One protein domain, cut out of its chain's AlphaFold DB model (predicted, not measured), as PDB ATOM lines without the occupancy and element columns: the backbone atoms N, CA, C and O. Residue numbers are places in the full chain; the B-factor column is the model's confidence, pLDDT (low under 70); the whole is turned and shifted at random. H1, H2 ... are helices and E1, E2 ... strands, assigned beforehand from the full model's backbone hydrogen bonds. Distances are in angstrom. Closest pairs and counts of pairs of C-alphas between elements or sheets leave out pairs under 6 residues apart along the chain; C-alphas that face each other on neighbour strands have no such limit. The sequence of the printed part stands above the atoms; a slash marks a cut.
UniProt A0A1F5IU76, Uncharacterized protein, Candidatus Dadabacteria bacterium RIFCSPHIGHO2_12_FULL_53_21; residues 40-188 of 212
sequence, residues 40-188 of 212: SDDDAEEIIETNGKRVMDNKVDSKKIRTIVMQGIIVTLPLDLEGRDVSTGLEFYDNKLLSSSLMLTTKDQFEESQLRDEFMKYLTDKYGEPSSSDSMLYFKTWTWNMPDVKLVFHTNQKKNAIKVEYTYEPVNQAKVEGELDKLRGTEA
ATOM      1  N   SER A  40     319.059 343.595 174.946       92.75
ATOM      2  CA  SER A  40     319.410 344.190 176.239       92.75
ATOM      3  C   SER A  40     320.909 344.477 176.336       92.75
ATOM      4  O   SER A  40     321.705 343.943 175.559       92.75
ATOM      5  N   ASP A  41     321.296 345.350 177.259       92.56
ATOM      6  CA  ASP A  41     322.702 345.610 177.555       92.56
ATOM      7  C   ASP A  41     323.391 344.379 178.161       92.56
ATOM      8  O   ASP A  41     324.498 344.058 177.734       92.56
ATOM      9  N   ASP A  42     322.713 343.638 179.040       96.06
ATOM     10  CA  ASP A  42     323.194 342.368 179.599       96.06
ATOM     11  C   ASP A  42     323.476 341.321 178.500       96.06
ATOM     12  O   ASP A  42     324.575 340.764 178.433       96.06
ATOM     13  N   ASP A  43     322.527 341.094 177.581       95.75
ATOM     14  CA  ASP A  43     322.712 340.142 176.473       95.75
ATOM     15  C   ASP A  43     323.835 340.604 175.520       95.75
ATOM     16  O   ASP A  43     324.580 339.795 174.963       95.75
ATOM     17  N   ALA A  44     323.970 341.917 175.298       94.94
ATOM     18  CA  ALA A  44     325.038 342.454 174.465       94.94
ATOM     19  C   ALA A  44     326.418 342.256 175.112       94.94
ATOM     20  O   ALA A  44     327.368 341.915 174.407       94.94
ATOM     21  N   GLU A  45     326.540 342.428 176.430       96.31
ATOM     22  CA  GLU A  45     327.775 342.143 177.170       96.31
ATOM     23  C   GLU A  45     328.158 340.661 177.085       96.31
ATOM     24  O   GLU A  45     329.322 340.356 176.810       96.31
ATOM     25  N   GLU A  46     327.190 339.745 177.190       96.12
ATOM     26  CA  GLU A  46     327.424 338.306 177.002       96.12
ATOM     27  C   GLU A  46     327.941 337.988 175.587       96.12
ATOM     28  O   GLU A  46     328.887 337.208 175.420       96.12
ATOM     29  N   ILE A  47     327.377 338.623 174.551       95.19
ATOM     30  CA  ILE A  47     327.859 338.477 173.169       95.19
ATOM     31  C   ILE A  47     329.304 338.980 173.040       95.19
ATOM     32  O   ILE A  47     330.122 338.320 172.391       95.19
ATOM     33  N   ILE A  48     329.637 340.126 173.641       95.06
ATOM     34  CA  ILE A  48     330.998 340.690 173.625       95.06
ATOM     35  C   ILE A  48     331.983 339.704 174.266       95.06
ATOM     36  O   ILE A  48     333.007 339.372 173.657       95.06
ATOM     37  N   GLU A  49     331.659 339.207 175.460       94.44
ATOM     38  CA  GLU A  49     332.506 338.290 176.226       94.44
ATOM     39  C   GLU A  49     332.697 336.950 175.504       94.44
ATOM     40  O   GLU A  49     333.829 336.494 175.324       94.44
ATOM     41  N   THR A  50     331.613 336.356 175.001       95.19
ATOM     42  CA  THR A  50     331.644 335.060 174.302       95.19
ATOM     43  C   THR A  50     332.473 335.116 173.015       95.19
ATOM     44  O   THR A  50     333.089 334.125 172.619       95.19
ATOM     45  N   ASN A  51     332.553 336.286 172.374       94.06
ATOM     46  CA  ASN A  51     333.407 336.522 171.205       94.06
ATOM     47  C   ASN A  51     334.852 336.921 171.568       94.06
ATOM     48  O   ASN A  51     335.625 337.319 170.690       94.06
ATOM     49  N   GLY A  52     335.229 336.842 172.850       94.38
ATOM     50  CA  GLY A  52     336.569 337.165 173.339       94.38
ATOM     51  C   GLY A  52     336.947 338.635 173.150       94.38
ATOM     52  O   GLY A  52     338.134 338.958 173.047       94.38
ATOM     53  N   LYS A  53     335.959 339.532 173.039       93.94
ATOM     54  CA  LYS A  53     336.184 340.972 172.902       93.94
ATOM     55  C   LYS A  53     336.249 341.627 174.276       93.94
ATOM     56  O   LYS A  53     335.702 341.132 175.256       93.94
ATOM     57  N   ARG A  54     336.935 342.768 174.350       94.19
ATOM     58  CA  ARG A  54     337.094 343.538 175.589       94.19
ATOM     59  C   ARG A  54     336.232 344.792 175.556       94.19
ATOM     60  O   ARG A  54     336.327 345.563 174.602       94.19
ATOM     61  N   VAL A  55     335.487 345.050 176.629       95.94
ATOM     62  CA  VAL A  55     334.874 346.362 176.879       95.94
ATOM     63  C   VAL A  55     335.973 347.366 177.242       95.94
ATOM     64  O   VAL A  55     336.784 347.127 178.137       95.94
ATOM     65  N   MET A  56     336.048 348.469 176.504       95.00
ATOM     66  CA  MET A  56     337.018 349.550 176.704       95.00
ATOM     67  C   MET A  56     336.438 350.720 177.499       95.00
ATOM     68  O   MET A  56     337.164 351.337 178.272       95.00
ATOM     69  N   ASP A  57     335.157 351.024 177.289       95.06
ATOM     70  CA  ASP A  57     334.413 352.076 177.985       95.06
ATOM     71  C   ASP A  57     332.983 351.582 178.233       95.06
ATOM     72  O   ASP A  57     332.404 350.898 177.388       95.06
ATOM     73  N   ASN A  58     332.427 351.912 179.395       96.31
ATOM     74  CA  ASN A  58     331.039 351.638 179.752       96.31
ATOM     75  C   ASN A  58     330.564 352.771 180.658       96.31
ATOM     76  O   ASN A  58     331.024 352.913 181.794       96.31
ATOM     77  N   LYS A  59     329.677 353.609 180.129       94.12
ATOM     78  CA  LYS A  59     329.220 354.825 180.801       94.12
ATOM     79  C   LYS A  59     327.732 355.028 180.611       94.12
ATOM     80  O   LYS A  59     327.161 354.596 179.618       94.12
ATOM     81  N   VAL A  60     327.131 355.756 181.542       90.25
ATOM     82  CA  VAL A  60     325.751 356.230 181.439       90.25
ATOM     83  C   VAL A  60     325.777 357.748 181.468       90.25
ATOM     84  O   VAL A  60     326.394 358.341 182.356       90.25
ATOM     85  N   ASP A  61     325.152 358.379 180.481       83.38
ATOM     86  CA  ASP A  61     325.078 359.834 180.400       83.38
ATOM     87  C   ASP A  61     323.915 360.418 181.231       83.38
ATOM     88  O   ASP A  61     323.122 359.711 181.861       83.38
ATOM     89  N   SER A  62     323.791 361.747 181.236       80.25
ATOM     90  CA  SER A  62     322.722 362.449 181.960       80.25
ATOM     91  C   SER A  62     321.317 362.197 181.398       80.25
ATOM     92  O   SER A  62     320.333 362.434 182.101       80.25
ATOM     93  N   LYS A  63     321.207 361.697 180.162       81.94
ATOM     94  CA  LYS A  63     319.955 361.304 179.504       81.94
ATOM     95  C   LYS A  63     319.614 359.830 179.743       81.94
ATOM     96  O   LYS A  63     318.624 359.350 179.196       81.94
ATOM     97  N   LYS A  64     320.373 359.138 180.606       87.94
ATOM     98  CA  LYS A  64     320.254 357.699 180.894       87.94
ATOM     99  C   LYS A  64     320.533 356.814 179.677       87.94
ATOM    100  O   LYS A  64     320.060 355.682 179.629       87.94
ATOM    101  N   ILE A  65     321.300 357.316 178.712       86.56
ATOM    102  CA  ILE A  65     321.809 356.507 177.610       86.56
ATOM    103  C   ILE A  65     323.060 355.797 178.119       86.56
ATOM    104  O   ILE A  65     324.010 356.447 178.565       86.56
ATOM    105  N   ARG A  66     323.050 354.463 178.089       92.06
ATOM    106  CA  ARG A  66     324.237 353.653 178.377       92.06
ATOM    107  C   ARG A  66     325.015 353.470 177.082       92.06
ATOM    108  O   ARG A  66     324.455 353.018 176.091       92.06
ATOM    109  N   THR A  67     326.301 353.790 177.093       95.12
ATOM    110  CA  THR A  67     327.211 353.561 175.973       95.12
ATOM    111  C   THR A  67     328.248 352.527 176.376       95.12
ATOM    112  O   THR A  67     329.002 352.753 177.323       95.12
ATOM    113  N   ILE A  68     328.317 351.429 175.628       96.25
ATOM    114  CA  ILE A  68     329.363 350.410 175.745       96.25
ATOM    115  C   ILE A  68     330.249 350.514 174.507       96.25
ATOM    116  O   ILE A  68     329.762 350.437 173.383       96.25
ATOM    117  N   VAL A  69     331.555 350.676 174.697       96.12
ATOM    118  CA  VAL A  69     332.538 350.643 173.609       96.12
ATOM    119  C   VAL A  69     333.371 349.385 173.763       96.12
ATOM    120  O   VAL A  69     334.074 349.230 174.760       96.12
ATOM    121  N   MET A  70     333.330 348.499 172.772       95.75
ATOM    122  CA  MET A  70     334.167 347.306 172.726       95.75
ATOM    123  C   MET A  70     335.307 347.440 171.721       95.75
ATOM    124  O   MET A  70     335.214 348.150 170.718       95.75
ATOM    125  N   GLN A  71     336.381 346.704 171.981       93.19
ATOM    126  CA  GLN A  71     337.487 346.566 171.051       93.19
ATOM    127  C   GLN A  71     337.079 345.710 169.843       93.19
ATOM    128  O   GLN A  71     336.581 344.591 169.989       93.19
ATOM    129  N   GLY A  72     337.391 346.201 168.648       91.38
ATOM    130  CA  GLY A  72     337.164 345.516 167.383       91.38
ATOM    131  C   GLY A  72     335.694 345.425 166.988       91.38
ATOM    132  O   GLY A  72     334.868 346.264 167.341       91.38
ATOM    133  N   ILE A  73     335.396 344.386 166.214       91.56
ATOM    134  CA  ILE A  73     334.077 344.048 165.682       91.56
ATOM    135  C   ILE A  73     333.865 342.531 165.812       91.56
ATOM    136  O   ILE A  73     334.839 341.768 165.808       91.56
ATOM    137  N   ILE A  74     332.614 342.092 165.971       90.94
ATOM    138  CA  ILE A  74     332.247 340.666 166.122       90.94
ATOM    139  C   ILE A  74     331.738 340.020 164.828       90.94
ATOM    140  O   ILE A  74     331.648 338.801 164.745       90.94
ATOM    141  N   VAL A  75     331.441 340.820 163.804       88.56
ATOM    142  CA  VAL A  75     331.079 340.339 162.467       88.56
ATOM    143  C   VAL A  75     332.252 340.463 161.507       88.56
ATOM    144  O   VAL A  75     333.116 341.326 161.655       88.56
ATOM    145  N   THR A  76     332.260 339.611 160.484       86.31
ATOM    146  CA  THR A  76     333.195 339.746 159.366       86.31
ATOM    147  C   THR A  76     332.637 340.752 158.368       86.31
ATOM    148  O   THR A  76     331.562 340.545 157.806       86.31
ATOM    149  N   LEU A  77     333.377 341.836 158.139       87.31
ATOM    150  CA  LEU A  77     333.107 342.776 157.056       87.31
ATOM    151  C   LEU A  77     333.979 342.424 155.846       87.31
ATOM    152  O   LEU A  77     335.097 341.947 156.032       87.31
ATOM    153  N   PRO A  78     333.513 342.668 154.609       86.19
ATOM    154  CA  PRO A  78     334.317 342.485 153.401       86.19
ATOM    155  C   PRO A  78     335.311 343.649 153.222       86.19
ATOM    156  O   PRO A  78     335.381 344.254 152.158       86.19
ATOM    157  N   LEU A  79     336.021 343.996 154.294       86.62
ATOM    158  CA  LEU A  79     336.940 345.124 154.408       86.62
ATOM    159  C   LEU A  79     338.188 344.641 155.143       86.62
ATOM    160  O   LEU A  79     338.077 343.901 156.124       86.62
ATOM    161  N   ASP A  80     339.365 345.069 154.695       86.00
ATOM    162  CA  ASP A  80     340.614 344.727 155.372       86.00
ATOM    163  C   ASP A  80     340.806 345.611 156.611       86.00
ATOM    164  O   ASP A  80     341.311 346.737 156.547       86.00
ATOM    165  N   LEU A  81     340.349 345.096 157.753       84.69
ATOM    166  CA  LEU A  81     340.438 345.755 159.055       84.69
ATOM    167  C   LEU A  81     341.547 345.176 159.947       84.69
ATOM    168  O   LEU A  81     341.661 345.566 161.113       84.69
ATOM    169  N   GLU A  82     342.356 344.245 159.438       79.06
ATOM    170  CA  GLU A  82     343.360 343.559 160.246       79.06
ATOM    171  C   GLU A  82     344.468 344.523 160.701       79.06
ATOM    172  O   GLU A  82     344.961 345.365 159.951       79.06
ATOM    173  N   GLY A  83     344.843 344.440 161.981       76.94
ATOM    174  CA  GLY A  83     345.880 345.294 162.568       76.94
ATOM    175  C   GLY A  83     345.507 346.778 162.707       76.94
ATOM    176  O   GLY A  83     346.371 347.579 163.071       76.94
ATOM    177  N   ARG A  84     344.252 347.162 162.437       84.38
ATOM    178  CA  ARG A  84     343.753 348.534 162.603       84.38
ATOM    179  C   ARG A  84     343.152 348.748 163.990       84.38
ATOM    180  O   ARG A  84     342.606 347.825 164.595       84.38
ATOM    181  N   ASP A  85     343.217 349.986 164.473       88.00
ATOM    182  CA  ASP A  85     342.520 350.392 165.692       88.00
ATOM    183  C   ASP A  85     341.035 350.598 165.381       88.00
ATOM    184  O   ASP A  85     340.626 351.630 164.842       88.00
ATOM    185  N   VAL A  86     340.255 349.551 165.643       92.44
ATOM    186  CA  VAL A  86     338.816 349.477 165.394       92.44
ATOM    187  C   VAL A  86     338.106 349.277 166.722       92.44
ATOM    188  O   VAL A  86     338.532 348.478 167.558       92.44
ATOM    189  N   SER A  87     336.982 349.958 166.897       95.19
ATOM    190  CA  SER A  87     336.086 349.794 168.036       95.19
ATOM    191  C   SER A  87     334.635 349.784 167.575       95.19
ATOM    192  O   SER A  87     334.292 350.390 166.560       95.19
ATOM    193  N   THR A  88     333.788 349.090 168.327       96.12
ATOM    194  CA  THR A  88     332.340 349.107 168.121       96.12
ATOM    195  C   THR A  88     331.681 349.756 169.332       96.12
ATOM    196  O   THR A  88     331.905 349.323 170.462       96.12
ATOM    197  N   GLY A  89     330.893 350.803 169.104       96.00
ATOM    198  CA  GLY A  89     330.076 351.466 170.113       96.00
ATOM    199  C   GLY A  89     328.634 350.973 170.059       96.00
ATOM    200  O   GLY A  89     328.080 350.814 168.974       96.00
ATOM    201  N   LEU A  90     328.031 350.761 171.220       95.94
ATOM    202  CA  LEU A  90     326.639 350.367 171.401       95.94
ATOM    203  C   LEU A  90     325.973 351.379 172.327       95.94
ATOM    204  O   LEU A  90     326.491 351.642 173.413       95.94
ATOM    205  N   GLU A  91     324.844 351.941 171.911       94.56
ATOM    206  CA  GLU A  91     324.063 352.881 172.715       94.56
ATOM    207  C   GLU A  91     322.699 352.286 173.050       94.56
ATOM    208  O   GLU A  91     321.934 351.889 172.166       94.56
ATOM    209  N   PHE A  92     322.400 352.250 174.345       88.88
ATOM    210  CA  PHE A  92     321.184 351.685 174.902       88.88
ATOM    211  C   PHE A  92     320.350 352.773 175.557       88.88
ATOM    212  O   PHE A  92     320.854 353.574 176.348       88.88
ATOM    213  N   TYR A  93     319.052 352.739 175.288       87.69
ATOM    214  CA  TYR A  93     318.053 353.519 175.998       87.69
ATOM    215  C   TYR A  93     317.010 352.564 176.570       87.69
ATOM    216  O   TYR A  93     316.548 351.673 175.865       87.69
ATOM    217  N   ASP A  94     316.672 352.719 177.851       87.50
ATOM    218  CA  ASP A  94     315.743 351.824 178.560       87.50
ATOM    219  C   ASP A  94     316.106 350.330 178.424       87.50
ATOM    220  O   ASP A  94     315.265 349.476 178.154       87.50
ATOM    221  N   ASN A  95     317.400 350.017 178.561       85.75
ATOM    222  CA  ASN A  95     317.937 348.664 178.387       85.75
ATOM    223  C   ASN A  95     317.609 348.038 177.008       85.75
ATOM    224  O   ASN A  95     317.326 346.845 176.866       85.75
ATOM    225  N   LYS A  96     317.577 348.870 175.964       89.06
ATOM    226  CA  LYS A  96     317.359 348.438 174.584       89.06
ATOM    227  C   LYS A  96     318.346 349.120 173.662       89.06
ATOM    228  O   LYS A  96     318.462 350.344 173.675       89.06
ATOM    229  N   LEU A  97     319.046 348.325 172.855       87.94
ATOM    230  CA  LEU A  97     319.972 348.846 171.858       87.94
ATOM    231  C   LEU A  97     319.220 349.714 170.846       87.94
ATOM    232  O   LEU A  97     318.316 349.227 170.162       87.94
ATOM    233  N   LEU A  98     319.633 350.975 170.752       90.38
ATOM    234  CA  LEU A  98     319.088 351.982 169.845       90.38
ATOM    235  C   LEU A  98     320.060 352.296 168.705       90.38
ATOM    236  O   LEU A  98     319.626 352.491 167.572       90.38
ATOM    237  N   SER A  99     321.362 352.341 168.992       92.44
ATOM    238  CA  SER A  99     322.396 352.633 167.997       92.44
ATOM    239  C   SER A  99     323.580 351.685 168.143       92.44
ATOM    240  O   SER A  99     323.962 351.299 169.248       92.44
ATOM    241  N   SER A 100     324.166 351.312 167.009       94.31
ATOM    242  CA  SER A 100     325.451 350.624 166.944       94.31
ATOM    243  C   SER A 100     326.357 351.344 165.957       94.31
ATOM    244  O   SER A 100     325.916 351.784 164.896       94.31
ATOM    245  N   SER A 101     327.637 351.472 166.282       95.12
ATOM    246  CA  SER A 101     328.592 352.151 165.416       95.12
ATOM    247  C   SER A 101     329.933 351.450 165.364       95.12
ATOM    248  O   SER A 101     330.391 350.895 166.355       95.12
ATOM    249  N   LEU A 102     330.572 351.498 164.203       95.19
ATOM    250  CA  LEU A 102     331.946 351.087 163.980       95.19
ATOM    251  C   LEU A 102     332.797 352.347 163.867       95.19
ATOM    252  O   LEU A 102     332.500 353.216 163.049       95.19
ATOM    253  N   MET A 103     333.852 352.443 164.662       94.31
ATOM    254  CA  MET A 103     334.782 353.566 164.670       94.31
ATOM    255  C   MET A 103     336.195 353.054 164.435       94.31
ATOM    256  O   MET A 103     336.623 352.096 165.078       94.31
ATOM    257  N   LEU A 104     336.930 353.711 163.546       92.75
ATOM    258  CA  LEU A 104     338.329 353.389 163.289       92.75
ATOM    259  C   LEU A 104     339.147 354.644 162.992       92.75
ATOM    260  O   LEU A 104     338.638 355.629 162.448       92.75
ATOM    261  N   THR A 105     340.428 354.580 163.340       90.31
ATOM    262  CA  THR A 105     341.407 355.631 163.042       90.31
ATOM    263  C   THR A 105     342.411 355.109 162.023       90.31
ATOM    264  O   THR A 105     342.932 354.002 162.164       90.31
ATOM    265  N   THR A 106     342.692 355.900 160.993       89.31
ATOM    266  CA  THR A 106     343.696 355.609 159.969       89.31
ATOM    267  C   THR A 106     344.991 356.363 160.259       89.31
ATOM    268  O   THR A 106     345.025 357.367 160.976       89.31
ATOM    269  N   LYS A 107     346.098 355.863 159.720       89.75
ATOM    270  CA  LYS A 107     347.442 356.420 159.905       89.75
ATOM    271  C   LYS A 107     347.571 357.776 159.224       89.75
ATOM    272  O   LYS A 107     348.173 358.694 159.778       89.75
ATOM    273  N   ASP A 108     346.992 357.898 158.036       89.50
ATOM    274  CA  ASP A 108     347.054 359.092 157.209       89.50
ATOM    275  C   ASP A 108     345.805 359.253 156.325       89.50
ATOM    276  O   ASP A 108     344.880 358.430 156.330       89.50
ATOM    277  N   GLN A 109     345.786 360.355 155.575       89.62
ATOM    278  CA  GLN A 109     344.698 360.722 154.674       89.62
ATOM    279  C   GLN A 109     344.593 359.797 153.449       89.62
ATOM    280  O   GLN A 109     343.508 359.650 152.883       89.62
ATOM    281  N   PHE A 110     345.700 359.190 153.014       91.62
ATOM    282  CA  PHE A 110     345.683 358.260 151.889       91.62
ATOM    283  C   PHE A 110     344.947 356.978 152.288       91.62
ATOM    284  O   PHE A 110     344.010 356.572 151.603       91.62
ATOM    285  N   GLU A 111     345.295 356.417 153.445       91.81
ATOM    286  CA  GLU A 111     344.621 355.257 154.025       91.81
ATOM    287  C   GLU A 111     343.151 355.555 154.372       91.81
ATOM    288  O   GLU A 111     342.287 354.719 154.109       91.81
ATOM    289  N   GLU A 112     342.836 356.759 154.880       92.75
ATOM    290  CA  GLU A 112     341.440 357.211 155.064       92.75
ATOM    291  C   GLU A 112     340.665 357.149 153.755       92.75
ATOM    292  O   GLU A 112     339.556 356.629 153.722       92.75
ATOM    293  N   SER A 113     341.241 357.667 152.671       93.00
ATOM    294  CA  SER A 113     340.554 357.722 151.386       93.00
ATOM    295  C   SER A 113     340.349 356.339 150.773       93.00
ATOM    296  O   SER A 113     339.272 356.092 150.237       93.00
ATOM    297  N   GLN A 114     341.323 355.433 150.893       93.62
ATOM    298  CA  GLN A 114     341.167 354.047 150.443       93.62
ATOM    299  C   GLN A 114     340.052 353.333 151.209       93.62
ATOM    300  O   GLN A 114     339.119 352.820 150.595       93.62
ATOM    301  N   LEU A 115     340.098 353.374 152.544       93.69
ATOM    302  CA  LEU A 115     339.064 352.752 153.368       93.69
ATOM    303  C   LEU A 115     337.701 353.399 153.154       93.69
ATOM    304  O   LEU A 115     336.698 352.694 153.110       93.69
ATOM    305  N   ARG A 116     337.639 354.723 152.984       94.75
ATOM    306  CA  ARG A 116     336.397 355.415 152.634       94.75
ATOM    307  C   ARG A 116     335.795 354.835 151.366       94.75
ATOM    308  O   ARG A 116     334.602 354.557 151.352       94.75
ATOM    309  N   ASP A 117     336.591 354.679 150.317       95.62
ATOM    310  CA  ASP A 117     336.099 354.197 149.028       95.62
ATOM    311  C   ASP A 117     335.658 352.724 149.118       95.62
ATOM    312  O   ASP A 117     334.634 352.357 148.539       95.62
ATOM    313  N   GLU A 118     336.351 351.901 149.911       95.50
ATOM    314  CA  GLU A 118     335.944 350.521 150.210       95.50
ATOM    315  C   GLU A 118     334.632 350.452 151.008       95.50
ATOM    316  O   GLU A 118     333.723 349.710 150.630       95.50
ATOM    317  N   PHE A 119     334.492 351.254 152.070       95.50
ATOM    318  CA  PHE A 119     333.250 351.359 152.839       95.50
ATOM    319  C   PHE A 119     332.105 351.871 151.967       95.50
ATOM    320  O   PHE A 119     331.035 351.271 151.975       95.50
ATOM    321  N   MET A 120     332.320 352.930 151.183       96.06
ATOM    322  CA  MET A 120     331.314 353.448 150.253       96.06
ATOM    323  C   MET A 120     330.868 352.369 149.280       96.06
ATOM    324  O   MET A 120     329.672 352.152 149.123       96.06
ATOM    325  N   LYS A 121     331.815 351.645 148.673       95.94
ATOM    326  CA  LYS A 121     331.490 350.537 147.780       95.94
ATOM    327  C   LYS A 121     330.666 349.467 148.493       95.94
ATOM    328  O   LYS A 121     329.625 349.077 147.979       95.94
ATOM    329  N   TYR A 122     331.101 349.015 149.667       94.19
ATOM    330  CA  TYR A 122     330.385 348.005 150.444       94.19
ATOM    331  C   TYR A 122     328.957 348.443 150.796       94.19
ATOM    332  O   TYR A 122     328.007 347.683 150.600       94.19
ATOM    333  N   LEU A 123     328.799 349.663 151.313       93.88
ATOM    334  CA  LEU A 123     327.506 350.192 151.734       93.88
ATOM    335  C   LEU A 123     326.585 350.414 150.534       93.88
ATOM    336  O   LEU A 123     325.420 350.031 150.606       93.88
ATOM    337  N   THR A 124     327.100 350.935 149.417       94.94
ATOM    338  CA  THR A 124     326.319 351.109 148.190       94.94
ATOM    339  C   THR A 124     325.925 349.774 147.561       94.94
ATOM    340  O   THR A 124     324.766 349.594 147.190       94.94
ATOM    341  N   ASP A 125     326.837 348.800 147.503       93.56
ATOM    342  CA  ASP A 125     326.540 347.454 146.994       93.56
ATOM    343  C   ASP A 125     325.459 346.758 147.846       93.56
ATOM    344  O   ASP A 125     324.650 345.989 147.322       93.56
ATOM    345  N   LYS A 126     325.428 347.022 149.162       90.31
ATOM    346  CA  LYS A 126     324.499 346.384 150.107       90.31
ATOM    347  C   LYS A 126     323.151 347.099 150.235       90.31
ATOM    348  O   LYS A 126     322.130 346.427 150.370       90.31
ATOM    349  N   TYR A 127     323.144 348.430 150.234       90.38
ATOM    350  CA  TYR A 127     321.979 349.249 150.588       90.38
ATOM    351  C   TYR A 127     321.508 350.185 149.461       90.38
ATOM    352  O   TYR A 127     320.507 350.880 149.633       90.38
ATOM    353  N   GLY A 128     322.177 350.188 148.303       92.69
ATOM    354  CA  GLY A 128     321.921 351.127 147.209       92.69
ATOM    355  C   GLY A 128     322.601 352.480 147.422       92.69
ATOM    356  O   GLY A 128     323.402 352.648 148.334       92.69
ATOM    357  N   GLU A 129     322.304 353.468 146.580       95.31
ATOM    358  CA  GLU A 129     322.889 354.811 146.711       95.31
ATOM    359  C   GLU A 129     322.431 355.520 148.002       95.31
ATOM    360  O   GLU A 129     321.280 355.344 148.424       95.31
ATOM    361  N   PRO A 130     323.289 356.349 148.629       93.12
ATOM    362  CA  PRO A 130     322.887 357.140 149.782       93.12
ATOM    363  C   PRO A 130     321.761 358.105 149.403       93.12
ATOM    364  O   PRO A 130     321.765 358.737 148.347       93.12
ATOM    365  N   SER A 131     320.804 358.260 150.313       91.19
ATOM    366  CA  SER A 131     319.685 359.197 150.168       91.19
ATOM    367  C   SER A 131     320.113 360.665 150.239       91.19
ATOM    368  O   SER A 131     319.445 361.533 149.678       91.19
ATOM    369  N   SER A 132     321.223 360.952 150.920       90.81
ATOM    370  CA  SER A 132     321.837 362.275 150.954       90.81
ATOM    371  C   SER A 132     323.332 362.186 151.246       90.81
ATOM    372  O   SER A 132     323.832 361.200 151.796       90.81
ATOM    373  N   SER A 133     324.048 363.248 150.890       93.06
ATOM    374  CA  SER A 133     325.447 363.443 151.242       93.06
ATOM    375  C   SER A 133     325.695 364.901 151.582       93.06
ATOM    376  O   SER A 133     325.172 365.782 150.898       93.06
ATOM    377  N   ASP A 134     326.537 365.144 152.573       90.88
ATOM    378  CA  ASP A 134     326.937 366.479 152.993       90.88
ATOM    379  C   ASP A 134     328.452 366.534 153.227       90.88
ATOM    380  O   ASP A 134     329.124 365.517 153.432       90.88
ATOM    381  N   SER A 135     329.027 367.725 153.133       88.06
ATOM    382  CA  SER A 135     330.445 367.966 153.364       88.06
ATOM    383  C   SER A 135     330.647 369.325 154.015       88.06
ATOM    384  O   SER A 135     330.339 370.361 153.433       88.06
ATOM    385  N   MET A 136     331.242 369.322 155.207       85.12
ATOM    386  CA  MET A 136     331.514 370.530 155.977       85.12
ATOM    387  C   MET A 136     332.956 370.517 156.485       85.12
ATOM    388  O   MET A 136     333.334 369.685 157.309       85.12
ATOM    389  N   LEU A 137     333.766 371.480 156.033       90.00
ATOM    390  CA  LEU A 137     335.193 371.582 156.369       90.00
ATOM    391  C   LEU A 137     335.947 370.267 156.077       90.00
ATOM    392  O   LEU A 137     336.190 369.935 154.923       90.00
ATOM    393  N   TYR A 138     336.318 369.533 157.129       86.38
ATOM    394  CA  TYR A 138     337.060 368.270 157.071       86.38
ATOM    395  C   TYR A 138     336.156 367.041 157.203       86.38
ATOM    396  O   TYR A 138     336.669 365.924 157.260       86.38
ATOM    397  N   PHE A 139     334.843 367.245 157.318       88.25
ATOM    398  CA  PHE A 139     333.854 366.192 157.479       88.25
ATOM    399  C   PHE A 139     333.164 365.898 156.158       88.25
ATOM    400  O   PHE A 139     332.762 366.816 155.441       88.25
ATOM    401  N   LYS A 140     332.981 364.612 155.881       92.50
ATOM    402  CA  LYS A 140     332.101 364.127 154.822       92.50
ATOM    403  C   LYS A 140     331.127 363.130 155.421       92.50
ATOM    404  O   LYS A 140     331.537 362.294 156.226       92.50
ATOM    405  N   THR A 141     329.866 363.235 155.032       94.75
ATOM    406  CA  THR A 141     328.782 362.419 155.570       94.75
ATOM    407  C   THR A 141     327.917 361.896 154.435       94.75
ATOM    408  O   THR A 141     327.538 362.659 153.550       94.75
ATOM    409  N   TRP A 142     327.550 360.621 154.493       97.06
ATOM    410  CA  TRP A 142     326.583 359.985 153.601       97.06
ATOM    411  C   TRP A 142     325.507 359.307 154.440       97.06
ATOM    412  O   TRP A 142     325.824 358.651 155.431       97.06
ATOM    413  N   THR A 143     324.240 359.479 154.066       94.88
ATOM    414  CA  THR A 143     323.097 358.966 154.833       94.88
ATOM    415  C   THR A 143     322.230 358.056 153.977       94.88
ATOM    416  O   THR A 143     321.787 358.445 152.895       94.88
ATOM    417  N   TRP A 144     321.907 356.880 154.503       91.88
ATOM    418  CA  TRP A 144     320.909 355.961 153.970       91.88
ATOM    419  C   TRP A 144     319.719 355.910 154.923       91.88
ATOM    420  O   TRP A 144     319.864 355.550 156.090       91.88
ATOM    421  N   ASN A 145     318.539 356.227 154.402       86.81
ATOM    422  CA  ASN A 145     317.280 356.040 155.113       86.81
ATOM    423  C   ASN A 145     316.683 354.693 154.695       86.81
ATOM    424  O   ASN A 145     316.105 354.573 153.613       86.81
ATOM    425  N   MET A 146     316.870 353.671 155.528       84.12
ATOM    426  CA  MET A 146     316.313 352.334 155.323       84.12
ATOM    427  C   MET A 146     315.023 352.183 156.145       84.12
ATOM    428  O   MET A 146     314.776 352.972 157.058       84.12
ATOM    429  N   PRO A 147     314.180 351.175 155.859       81.25
ATOM    430  CA  PRO A 147     313.053 350.866 156.727       81.25
ATOM    431  C   PRO A 147     313.526 350.617 158.163       81.25
ATOM    432  O   PRO A 147     314.336 349.726 158.410       81.25
ATOM    433  N   ASP A 148     313.019 351.431 159.085       80.19
ATOM    434  CA  ASP A 148     313.263 351.380 160.527       80.19
ATOM    435  C   ASP A 148     314.710 351.626 160.991       80.19
ATOM    436  O   ASP A 148     314.988 351.556 162.189       80.19
ATOM    437  N   VAL A 149     315.639 351.922 160.076       85.75
ATOM    438  CA  VAL A 149     317.054 352.144 160.398       85.75
ATOM    439  C   VAL A 149     317.632 353.257 159.540       85.75
ATOM    440  O   VAL A 149     317.568 353.231 158.310       85.75
ATOM    441  N   LYS A 150     318.305 354.194 160.193       89.81
ATOM    442  CA  LYS A 150     319.154 355.186 159.550       89.81
ATOM    443  C   LYS A 150     320.602 354.737 159.631       89.81
ATOM    444  O   LYS A 150     321.113 354.456 160.710       89.81
ATOM    445  N   LEU A 151     321.263 354.667 158.482       92.25
ATOM    446  CA  LEU A 151     322.698 354.430 158.391       92.25
ATOM    447  C   LEU A 151     323.384 355.743 158.037       92.25
ATOM    448  O   LEU A 151     323.026 356.387 157.049       92.25
ATOM    449  N   VAL A 152     324.400 356.109 158.807       94.12
ATOM    450  CA  VAL A 152     325.226 357.277 158.538       94.12
ATOM    451  C   VAL A 152     326.689 356.875 158.471       94.12
ATOM    452  O   VAL A 152     327.234 356.254 159.381       94.12
ATOM    453  N   PHE A 153     327.333 357.231 157.369       96.44
ATOM    454  CA  PHE A 153     328.757 357.050 157.170       96.44
ATOM    455  C   PHE A 153     329.454 358.402 157.234       96.44
ATOM    456  O   PHE A 153     329.121 359.304 156.469       96.44
ATOM    457  N   HIS A 154     330.419 358.537 158.134       94.81
ATOM    458  CA  HIS A 154     331.160 359.765 158.370       94.81
ATOM    459  C   HIS A 154     332.655 359.541 158.194       94.81
ATOM    460  O   HIS A 154     333.217 358.594 158.746       94.81
ATOM    461  N   THR A 155     333.325 360.485 157.538       93.50
ATOM    462  CA  THR A 155     334.781 360.601 157.612       93.50
ATOM    463  C   THR A 155     335.209 361.983 158.088       93.50
ATOM    464  O   THR A 155     334.539 362.986 157.840       93.50
ATOM    465  N   ASN A 156     336.319 362.034 158.824       90.81
ATOM    466  CA  ASN A 156     336.966 363.255 159.286       90.81
ATOM    467  C   ASN A 156     338.438 363.236 158.874       90.81
ATOM    468  O   ASN A 156     339.265 362.579 159.508       90.81
ATOM    469  N   GLN A 157     338.770 364.027 157.859       84.25
ATOM    470  CA  GLN A 157     340.114 364.087 157.281       84.25
ATOM    471  C   GLN A 157     341.149 364.717 158.219       84.25
ATOM    472  O   GLN A 157     342.333 364.433 158.114       84.25
ATOM    473  N   LYS A 158     340.724 365.572 159.157       86.12
ATOM    474  CA  LYS A 158     341.637 366.205 160.120       86.12
ATOM    475  C   LYS A 158     342.080 365.228 161.207       86.12
ATOM    476  O   LYS A 158     343.180 365.360 161.734       86.12
ATOM    477  N   LYS A 159     341.200 364.300 161.582       86.62
ATOM    478  CA  LYS A 159     341.447 363.298 162.626       86.62
ATOM    479  C   LYS A 159     341.770 361.913 162.067       86.62
ATOM    480  O   LYS A 159     341.959 361.008 162.867       86.62
ATOM    481  N   ASN A 160     341.803 361.752 160.741       87.94
ATOM    482  CA  ASN A 160     341.944 360.456 160.078       87.94
ATOM    483  C   ASN A 160     340.943 359.425 160.631       87.94
ATOM    484  O   ASN A 160     341.291 358.287 160.910       87.94
ATOM    485  N   ALA A 161     339.706 359.854 160.881       90.38
ATOM    486  CA  ALA A 161     338.708 359.035 161.560       90.38
ATOM    487  C   ALA A 161     337.572 358.673 160.611       90.38
ATOM    488  O   ALA A 161     337.076 359.528 159.874       90.38
ATOM    489  N   ILE A 162     337.135 357.420 160.683       93.25
ATOM    490  CA  ILE A 162     335.985 356.896 159.954       93.25
ATOM    491  C   ILE A 162     334.988 356.339 160.975       93.25
ATOM    492  O   ILE A 162     335.374 355.627 161.906       93.25
ATOM    493  N   LYS A 163     333.705 356.673 160.809       95.12
ATOM    494  CA  LYS A 163     332.602 356.149 161.617       95.12
ATOM    495  C   LYS A 163     331.470 355.676 160.711       95.12
ATOM    496  O   LYS A 163     331.010 356.429 159.860       95.12
ATOM    497  N   VAL A 164     330.998 354.458 160.929       95.19
ATOM    498  CA  VAL A 164     329.736 353.952 160.374       95.19
ATOM    499  C   VAL A 164     328.771 353.806 161.538       95.19
ATOM    500  O   VAL A 164     329.115 353.169 162.525       95.19
ATOM    501  N   GLU A 165     327.586 354.385 161.450       95.00
ATOM    502  CA  GLU A 165     326.583 354.359 162.510       95.00
ATOM    503  C   GLU A 165     325.248 353.865 161.971       95.00
ATOM    504  O   GLU A 165     324.811 354.281 160.902       95.00
ATOM    505  N   TYR A 166     324.611 352.975 162.722       93.12
ATOM    506  CA  TYR A 166     323.287 352.449 162.453       93.12
ATOM    507  C   TYR A 166     322.392 352.774 163.641       93.12
ATOM    508  O   TYR A 166     322.622 352.260 164.736       93.12
ATOM    509  N   THR A 167     321.352 353.562 163.402       91.12
ATOM    510  CA  THR A 167     320.395 354.007 164.416       91.12
ATOM    511  C   THR A 167     319.014 353.471 164.084       91.12
ATOM    512  O   THR A 167     318.546 353.611 162.954       91.12
ATOM    513  N   TYR A 168     318.353 352.860 165.060       85.56
ATOM    514  CA  TYR A 168     316.968 352.431 164.934       85.56
ATOM    515  C   TYR A 168     316.034 353.649 164.931       85.56
ATOM    516  O   TYR A 168     315.939 354.372 165.921       85.56
ATOM    517  N   GLU A 169     315.340 353.864 163.815       79.69
ATOM    518  CA  GLU A 169     314.373 354.944 163.596       79.69
ATOM    519  C   GLU A 169     313.124 354.351 162.917       79.69
ATOM    520  O   GLU A 169     313.007 354.395 161.688       79.69
ATOM    521  N   PRO A 170     312.185 353.740 163.671       62.94
ATOM    522  CA  PRO A 170     311.022 353.096 163.076       62.94
ATOM    523  C   PRO A 170     310.206 354.104 162.266       62.94
ATOM    524  O   PRO A 170     309.947 355.219 162.725       62.94
ATOM    525  N   VAL A 171     309.742 353.704 161.079       52.06
ATOM    526  CA  VAL A 171     309.084 354.589 160.089       52.06
ATOM    527  C   VAL A 171     307.876 355.345 160.679       52.06
ATOM    528  O   VAL A 171     307.526 356.433 160.219       52.06
ATOM    529  N   ASN A 172     307.259 354.820 161.744       47.72
ATOM    530  CA  ASN A 172     306.183 355.500 162.467       47.72
ATOM    531  C   ASN A 172     306.656 356.640 163.380       47.72
ATOM    532  O   ASN A 172     305.909 357.596 163.534       47.72
ATOM    533  N   GLN A 173     307.861 356.604 163.954       48.44
ATOM    534  CA  GLN A 173     308.379 357.720 164.752       48.44
ATOM    535  C   GLN A 173     308.836 358.881 163.872       48.44
ATOM    536  O   GLN A 173     308.438 359.999 164.153       48.44
ATOM    537  N   ALA A 174     309.520 358.642 162.749       47.69
ATOM    538  CA  ALA A 174     309.909 359.718 161.827       47.69
ATOM    539  C   ALA A 174     308.696 360.433 161.198       47.69
ATOM    540  O   ALA A 174     308.711 361.643 160.966       47.69
ATOM    541  N   LYS A 175     307.605 359.696 160.947       44.94
ATOM    542  CA  LYS A 175     306.346 360.269 160.458       44.94
ATOM    543  C   LYS A 175     305.597 361.024 161.559       44.94
ATOM    544  O   LYS A 175     305.085 362.105 161.297       44.94
ATOM    545  N   VAL A 176     305.583 360.495 162.785       46.38
ATOM    546  CA  VAL A 176     304.969 361.145 163.955       46.38
ATOM    547  C   VAL A 176     305.755 362.383 164.394       46.38
ATOM    548  O   VAL A 176     305.133 363.391 164.698       46.38
ATOM    549  N   GLU A 177     307.087 362.362 164.371       51.88
ATOM    550  CA  GLU A 177     307.950 363.521 164.636       51.88
ATOM    551  C   GLU A 177     307.860 364.544 163.507       51.88
ATOM    552  O   GLU A 177     307.625 365.711 163.784       51.88
ATOM    553  N   GLY A 178     307.892 364.123 162.238       55.19
ATOM    554  CA  GLY A 178     307.681 365.026 161.105       55.19
ATOM    555  C   GLY A 178     306.287 365.671 161.080       55.19
ATOM    556  O   GLY A 178     306.138 366.807 160.629       55.19
ATOM    557  N   GLU A 179     305.253 364.979 161.570       47.94
ATOM    558  CA  GLU A 179     303.909 365.540 161.759       47.94
ATOM    559  C   GLU A 179     303.821 366.425 163.015       47.94
ATOM    560  O   GLU A 179     303.214 367.495 162.956       47.94
ATOM    561  N   LEU A 180     304.471 366.052 164.123       49.78
ATOM    562  CA  LEU A 180     304.566 366.863 165.343       49.78
ATOM    563  C   LEU A 180     305.355 368.156 165.118       49.78
ATOM    564  O   LEU A 180     304.936 369.197 165.613       49.78
ATOM    565  N   ASP A 181     306.439 368.123 164.349       52.06
ATOM    566  CA  ASP A 181     307.270 369.282 164.018       52.06
ATOM    567  C   ASP A 181     306.542 370.241 163.074       52.06
ATOM    568  O   ASP A 181     306.560 371.457 163.282       52.06
ATOM    569  N   LYS A 182     305.776 369.706 162.112       53.00
ATOM    570  CA  LYS A 182     304.849 370.499 161.288       53.00
ATOM    571  C   LYS A 182     303.731 371.136 162.116       53.00
ATOM    572  O   LYS A 182     303.386 372.288 161.869       53.00
ATOM    573  N   LEU A 183     303.179 370.421 163.099       50.00
ATOM    574  CA  LEU A 183     302.143 370.943 164.004       50.00
ATOM    575  C   LEU A 183     302.693 371.960 165.018       50.00
ATOM    576  O   LEU A 183     301.959 372.850 165.446       50.00
ATOM    577  N   ARG A 184     303.972 371.854 165.393       47.00
ATOM    578  CA  ARG A 184     304.677 372.778 166.299       47.00
ATOM    579  C   ARG A 184     305.278 373.992 165.585       47.00
ATOM    580  O   ARG A 184     305.742 374.909 166.259       47.00
ATOM    581  N   GLY A 185     305.245 374.027 164.250       42.91
ATOM    582  CA  GLY A 185     305.793 375.124 163.444       42.91
ATOM    583  C   GLY A 185     307.323 375.182 163.433       42.91
ATOM    584  O   GLY A 185     307.898 376.206 163.071       42.91
ATOM    585  N   THR A 186     307.993 374.104 163.839       47.28
ATOM    586  CA  THR A 186     309.448 373.975 163.786       47.28
ATOM    587  C   THR A 186     309.825 373.329 162.463       47.28
ATOM    588  O   THR A 186     309.916 372.111 162.356       47.28
ATOM    589  N   GLU A 187     310.025 374.149 161.427       48.22
ATOM    590  CA  GLU A 187     310.754 373.708 160.235       48.22
ATOM    591  C   GLU A 187     312.077 373.068 160.668       48.22
ATOM    592  O   GLU A 187     312.778 373.608 161.531       48.22
ATOM    593  N   ALA A 188     312.382 371.904 160.086       48.69
ATOM    594  CA  ALA A 188     313.591 371.144 160.355       48.69
ATOM    595  C   ALA A 188     314.812 372.060 160.225       48.69
ATOM    596  O   ALA A 188     315.210 372.447 159.124       48.69
TER     597      ALA A 188
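What this domain is: This is residues 40 to 188 of the 212 residues of an uncharacterized protein of Candidatus Dadabacteria bacterium RIFCSPHIGHO2_12_FULL_53_21 (UniProt A0A1F5IU76). What would a first look show? A single curled and twisted sheet of eight strands makes a wall, with H1 covering it near one edge strand, E1, and H2 covering E8 and E7 farther across. H3 lies off the sheet after E8, and residues 179 to 185, of which 179 to 184 belong to H3, stick out. What is it made of? There are 149 printed residues, with three named helices and eight named strands in the order H1 E1 E2 E3 E4 H2 E5 E6 E7 E8 H3; the sheet runs E1 E2 E3 E4 E8 E7 E6 E5, antiparallel throughout, and the class is mixed, helices and strands. How large is it? It is compact, with a radius of gyration of the C-alphas of 16.7 A and spans of 51 by 36 by 28 A.

How they stand to each other: Where is the first helix? H1, residues 41 to 50, is on the sheet at a height of 8.2 A, over E3, residues 85 to 93; their closest C-alphas, of Asp 41 and Phe 92, are 6.8 A apart. It runs along the strands, at 12 degrees to E3 on the local plane. How do the strands pair? E1, residues 55 to 60, E2, residues 66 to 71, E3 and E4, residues 96 to 105, form a meander of hairpins, each strand the antiparallel neighbour of the one before; N 59 and O 67 are 3.0 A apart, N 68 and O 90 2.9 A, and N 101 and O 89 2.8 A, within hydrogen-bond range. A second meander of hairpins holds E5, residues 132 to 136, E6, residues 139 to 146, E7, residues 149 to 156, and E8, residues 161 to 168, with N 134 and O 141 at 2.9 A, N 142 and O 153 at 2.8 A, and N 165 and O 152 at 2.8 A. E4 and E8 are antiparallel neighbours, with N 102 and O 164 at 2.8 A. Where are the other helices? H2, residues 109 to 127, is on the sheet at a height of 9.5 A, over E8 and E7, along the strands at 8 degrees to E7 on the local plane; the closest C-alphas of H2 and E8, of Glu 112 and Ala 161, are 7.3 A apart. H1 and H2 give two layers, helices on one face of a sheet, and are apart from each other. H3, residues 171 to 184, is not on the sheet, and in H1, H2 and H3 every O i to N i+4 pair is within hydrogen-bond range.

Where its parts are: Where does the first element begin? H1 begins at C-alpha 41, (322.702, 345.610, 177.555). Which elements are long? From first to last C-alpha, E4 measures 27.6 A, E3 26.7 A and H2 25.8 A. Where does the last element end? H3 ends at C-alpha 184, (304.677, 372.778, 166.299).

The domain as a whole: How far does it reach? The two C-alphas farthest apart, of Gly 83 and Leu 183, are 50.7 A apart. Is it continuous? The printed part has no cut; the link E2 to E3, residues 72 to 84, is long and the other links are tight. Where is confidence low? Residues 170 to 188 are under 70, while the mean pLDDT of the printed part is 85.9.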